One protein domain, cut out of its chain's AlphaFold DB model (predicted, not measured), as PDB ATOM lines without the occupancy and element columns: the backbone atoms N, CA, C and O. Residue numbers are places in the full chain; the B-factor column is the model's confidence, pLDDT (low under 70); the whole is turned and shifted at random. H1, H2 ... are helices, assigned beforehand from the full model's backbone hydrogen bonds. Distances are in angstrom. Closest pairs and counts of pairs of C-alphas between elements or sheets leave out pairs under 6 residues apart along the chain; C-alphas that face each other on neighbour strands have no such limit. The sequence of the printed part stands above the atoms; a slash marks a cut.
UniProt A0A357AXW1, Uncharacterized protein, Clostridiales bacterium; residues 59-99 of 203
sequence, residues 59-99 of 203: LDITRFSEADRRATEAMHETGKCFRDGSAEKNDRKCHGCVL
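What this domain is: This is residues 59 to 99 of the 203 residues of an uncharacterized protein of Clostridiales bacterium (UniProt A0A357AXW1). With little regular structure, the printed part is an elongated loop of chain with helix H1 at one end and the one-turn helix H2 at the other, joined by a long winding stretch, residues 76 to 90. Residues 59 to 65 lead out to H1, and residues 95 to 99 fold back from H2 toward the middle. The 41 residues printed hold two named helices, H1 then H2, and no named strand; the class is all helix, with only 14 residues in named elements. The whole is only just compact, close to loose, with a radius of gyration of the C-alphas of 10.4 A, and spans 28 by 15 by 15 A.

How they stand to each other: H1, residues 66 to 75, and H2, residues 91 to 94, are apart. A long link of 15 residues joins them. Every O i to N i+4 pair in H1 is within hydrogen-bond range; H2 is too short for such a pair.

Where its parts are: H1 begins at C-alpha 66 (145.799, 101.638, 134.194) and measures 14.5 A. H2 ends at C-alpha 94 (160.002, 105.068, 152.179).

The domain as a whole: The C-alphas farthest apart, of Ala 67 and Arg 92, are 28.4 A apart. The printed part has no cut, and no printed residue is under 70 in pLDDT.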
ATOM      1  N   LEU A  59     155.830 107.877 142.246       93.06
ATOM      2  CA  LEU A  59     157.040 108.119 141.447       93.06
ATOM      3  C   LEU A  59     157.193 107.120 140.293       93.06
ATOM      4  O   LEU A  59     157.650 107.491 139.221       93.06
ATOM      5  N   ASP A  60     156.758 105.873 140.479       93.19
ATOM      6  CA  ASP A  60     156.847 104.794 139.487       93.19
ATOM      7  C   ASP A  60     155.487 104.509 138.829       93.19
ATOM      8  O   ASP A  60     155.204 103.376 138.436       93.19
ATOM      9  N   ILE A  61     154.606 105.511 138.737       90.00
ATOM     10  CA  ILE A  61     153.199 105.321 138.349       90.00
ATOM     11  C   ILE A  61     153.026 104.591 137.011       90.00
ATOM     12  O   ILE A  61     152.107 103.793 136.840       90.00
ATOM     13  N   THR A  62     153.951 104.791 136.074       90.75
ATOM     14  CA  THR A  62     153.946 104.153 134.751       90.75
ATOM     15  C   THR A  62     154.086 102.631 134.798       90.75
ATOM     16  O   THR A  62     153.771 101.970 133.811       90.75
ATOM     17  N   ARG A  63     154.527 102.068 135.928       91.31
ATOM     18  CA  ARG A  63     154.717 100.625 136.137       91.31
ATOM     19  C   ARG A  63     153.503  99.925 136.743       91.31
ATOM     20  O   ARG A  63     153.535  98.709 136.912       91.31
ATOM     21  N   PHE A  64     152.454 100.671 137.080       90.25
ATOM     22  CA  PHE A  64     151.214 100.134 137.632       90.25
ATOM     23  C   PHE A  64     150.126 100.013 136.558       90.25
ATOM     24  O   PHE A  64     150.199 100.637 135.497       90.25
ATOM     25  N   SER A  65     149.110  99.193 136.844       91.88
ATOM     26  CA  SER A  65     147.970  98.985 135.947       91.88
ATOM     27  C   SER A  65     147.228 100.297 135.670       91.88
ATOM     28  O   SER A  65     147.226 101.203 136.502       91.88
ATOM     29  N   GLU A  66     146.547 100.415 134.527       93.69
ATOM     30  CA  GLU A  66     145.799 101.638 134.194       93.69
ATOM     31  C   GLU A  66     144.765 102.011 135.275       93.69
ATOM     32  O   GLU A  66     144.591 103.189 135.591       93.69
ATOM     33  N   ALA A  67     144.127 101.013 135.893       91.94
ATOM     34  CA  ALA A  67     143.193 101.219 136.993       91.94
ATOM     35  C   ALA A  67     143.881 101.827 138.229       91.94
ATOM     36  O   ALA A  67     143.395 102.822 138.772       91.94
ATOM     37  N   ASP A  68     145.033 101.282 138.637       89.44
ATOM     38  CA  ASP A  68     145.819 101.812 139.760       89.44
ATOM     39  C   ASP A  68     146.319 103.231 139.483       89.44
ATOM     40  O   ASP A  68     146.324 104.079 140.381       89.44
ATOM     41  N   ARG A  69     146.724 103.502 138.235       90.88
ATOM     42  CA  ARG A  69     147.176 104.826 137.798       90.88
ATOM     43  C   ARG A  69     146.071 105.861 137.949       90.88
ATOM     44  O   ARG A  69     146.271 106.843 138.657       90.88
ATOM     45  N   ARG A  70     144.887 105.595 137.384       92.06
ATOM     46  CA  ARG A  70     143.721 106.490 137.488       92.06
ATOM     47  C   ARG A  70     143.318 106.740 138.941       92.06
ATOM     48  O   ARG A  70     143.040 107.876 139.310       92.06
ATOM     49  N   ALA A  71     143.307 105.695 139.772       90.81
ATOM     50  CA  ALA A  71     142.983 105.827 141.192       90.81
ATOM     51  C   ALA A  71     144.009 106.696 141.940       90.81
ATOM     52  O   ALA A  71     143.634 107.532 142.759       90.81
ATOM     53  N   THR A  72     145.297 106.524 141.634       89.94
ATOM     54  CA  THR A  72     146.379 107.291 142.263       89.94
ATOM     55  C   THR A  72     146.363 108.755 141.819       89.94
ATOM     56  O   THR A  72     146.427 109.638 142.669       89.94
ATOM     57  N   GLU A  73     146.214 109.020 140.516       90.75
ATOM     58  CA  GLU A  73     146.127 110.371 139.934       90.75
ATOM     59  C   GLU A  73     144.901 111.150 140.439       90.75
ATOM     60  O   GLU A  73     144.959 112.367 140.578       90.75
ATOM     61  N   ALA A  74     143.801 110.462 140.766       90.69
ATOM     62  CA  ALA A  74     142.619 111.094 141.353       90.69
ATOM     63  C   ALA A  74     142.822 111.537 142.816       90.69
ATOM     64  O   ALA A  74     142.121 112.432 143.285       90.69
ATOM     65  N   MET A  75     143.743 110.902 143.551       87.62
ATOM     66  CA  MET A  75     143.962 111.152 144.982       87.62
ATOM     67  C   MET A  75     145.212 111.986 145.278       87.62
ATOM     68  O   MET A  75     145.288 112.613 146.337       87.62
ATOM     69  N   HIS A  76     146.203 111.985 144.383       87.25
ATOM     70  CA  HIS A  76     147.523 112.554 144.639       87.25
ATOM     71  C   HIS A  76     148.127 113.231 143.401       87.25
ATOM     72  O   HIS A  76     147.955 112.762 142.278       87.25
ATOM     73  N   GLU A  77     148.922 114.285 143.621       87.81
ATOM     74  CA  GLU A  77     149.853 114.797 142.605       87.81
ATOM     75  C   GLU A  77     150.979 113.768 142.407       87.81
ATOM     76  O   GLU A  77     151.667 113.385 143.357       87.81
ATOM     77  N   THR A  78     151.145 113.287 141.177       89.88
ATOM     78  CA  THR A  78     152.127 112.255 140.821       89.88
ATOM     79  C   THR A  78     153.465 112.879 140.418       89.88
ATOM     80  O   THR A  78     153.573 114.082 140.190       89.88
ATOM     81  N   GLY A  79     154.532 112.078 140.390       89.38
ATOM     82  CA  GLY A  79     155.889 112.547 140.082       89.38
ATOM     83  C   GLY A  79     156.617 113.231 141.245       89.38
ATOM     84  O   GLY A  79     157.795 113.558 141.114       89.38
ATOM     85  N   LYS A  80     155.956 113.401 142.398       91.69
ATOM     86  CA  LYS A  80     156.567 113.891 143.639       91.69
ATOM     87  C   LYS A  80     156.144 113.048 144.837       91.69
ATOM     88  O   LYS A  80     155.033 112.527 144.912       91.69
ATOM     89  N   CYS A  81     157.037 112.922 145.808       89.19
ATOM     90  CA  CYS A  81     156.766 112.277 147.080       89.19
ATOM     91  C   CYS A  81     155.795 113.130 147.906       89.19
ATOM     92  O   CYS A  81     156.062 114.299 148.165       89.19
ATOM     93  N   PHE A  82     154.711 112.537 148.415       86.00
ATOM     94  CA  PHE A  82     153.736 113.280 149.226       86.00
ATOM     95  C   PHE A  82     154.297 113.812 150.558       86.00
ATOM     96  O   PHE A  82     153.687 114.688 151.163       86.00
ATOM     97  N   ARG A  83     155.419 113.263 151.055       85.12
ATOM     98  CA  ARG A  83     156.003 113.666 152.347       85.12
ATOM     99  C   ARG A  83     156.885 114.904 152.246       85.12
ATOM    100  O   ARG A  83     156.900 115.699 153.176       85.12
ATOM    101  N   ASP A  84     157.665 115.021 151.176       87.75
ATOM    102  CA  ASP A  84     158.705 116.052 151.053       87.75
ATOM    103  C   ASP A  84     158.829 116.665 149.650       87.75
ATOM    104  O   ASP A  84     159.712 117.486 149.421       87.75
ATOM    105  N   GLY A  85     157.968 116.282 148.705       88.94
ATOM    106  CA  GLY A  85     157.971 116.803 147.340       88.94
ATOM    107  C   GLY A  85     159.126 116.312 146.462       88.94
ATOM    108  O   GLY A  85     159.246 116.775 145.330       88.94
ATOM    109  N   SER A  86     159.974 115.394 146.945       90.38
ATOM    110  CA  SER A  86     161.106 114.868 146.170       90.38
ATOM    111  C   SER A  86     160.654 114.046 144.957       90.38
ATOM    112  O   SER A  86     159.649 113.340 145.018       90.38
ATOM    113  N   ALA A  87     161.408 114.114 143.859       90.38
ATOM    114  CA  ALA A  87     161.155 113.321 142.648       90.38
ATOM    115  C   ALA A  87     161.861 111.951 142.665       90.38
ATOM    116  O   ALA A  87     161.688 111.145 141.756       90.38
ATOM    117  N   GLU A  88     162.656 111.676 143.702       89.94
ATOM    118  CA  GLU A  88     163.465 110.466 143.817       89.94
ATOM    119  C   GLU A  88     163.059 109.629 145.027       89.94
ATOM    120  O   GLU A  88     162.650 110.133 146.077       89.94
ATOM    121  N   LYS A  89     163.202 108.312 144.888       89.62
ATOM    122  CA  LYS A  89     162.930 107.368 145.969       89.62
ATOM    123  C   LYS A  89     164.042 107.423 147.017       89.62
ATOM    124  O   LYS A  89     165.219 107.496 146.688       89.62
ATOM    125  N   ASN A  90     163.676 107.288 148.290       89.56
ATOM    126  CA  ASN A  90     164.641 107.195 149.386       89.56
ATOM    127  C   ASN A  90     164.272 106.054 150.332       89.56
ATOM    128  O   ASN A  90     163.248 106.118 151.007       89.56
ATOM    129  N   ASP A  91     165.118 105.033 150.414       85.81
ATOM    130  CA  ASP A  91     164.751 103.775 151.064       85.81
ATOM    131  C   ASP A  91     164.436 103.932 152.563       85.81
ATOM    132  O   ASP A  91     163.418 103.432 153.048       85.81
ATOM    133  N   ARG A  92     165.223 104.748 153.284       87.38
ATOM    134  CA  ARG A  92     164.993 105.052 154.708       87.38
ATOM    135  C   ARG A  92     163.670 105.783 154.937       87.38
ATOM    136  O   ARG A  92     162.937 105.442 155.860       87.38
ATOM    137  N   LYS A  93     163.347 106.778 154.105       85.50
ATOM    138  CA  LYS A  93     162.095 107.554 154.215       85.50
ATOM    139  C   LYS A  93     160.873 106.756 153.758       85.50
ATOM    140  O   LYS A  93     159.778 106.944 154.290       85.50
ATOM    141  N   CYS A  94     161.050 105.902 152.753       88.69
ATOM    142  CA  CYS A  94     160.002 105.068 152.179       88.69
ATOM    143  C   CYS A  94     159.707 103.832 153.036       88.69
ATOM    144  O   CYS A  94     158.682 103.188 152.824       88.69
ATOM    145  N   HIS A  95     160.571 103.477 153.989       87.81
ATOM    146  CA  HIS A  95     160.331 102.371 154.910       87.81
ATOM    147  C   HIS A  95     159.002 102.559 155.670       87.81
ATOM    148  O   HIS A  95     158.757 103.599 156.280       87.81
ATOM    149  N   GLY A  96     158.109 101.565 155.588       85.44
ATOM    150  CA  GLY A  96     156.765 101.616 156.183       85.44
ATOM    151  C   GLY A  96     155.781 102.592 155.517       85.44
ATOM    152  O   GLY A  96     154.715 102.865 156.065       85.44
ATOM    153  N   CYS A  97     156.113 103.160 154.355       89.81
ATOM    154  CA  CYS A  97     155.198 104.016 153.605       89.81
ATOM    155  C   CYS A  97     154.090 103.189 152.931       89.81
ATOM    156  O   CYS A  97     154.384 102.233 152.225       89.81
ATOM    157  N   VAL A  98     152.824 103.605 153.053       88.88
ATOM    158  CA  VAL A  98     151.676 102.902 152.437       88.88
ATOM    159  C   VAL A  98     151.682 102.919 150.903       88.88
ATOM    160  O   VAL A  98     151.023 102.104 150.267       88.88
ATOM    161  N   LEU A  99     152.432 103.849 150.301       89.00
ATOM    162  CA  LEU A  99     152.605 103.957 148.849       89.00
ATOM    163  C   LEU A  99     153.819 103.170 148.340       89.00
ATOM    164  O   LEU A  99     154.046 103.140 147.130       89.00
TER     165      LEU A  99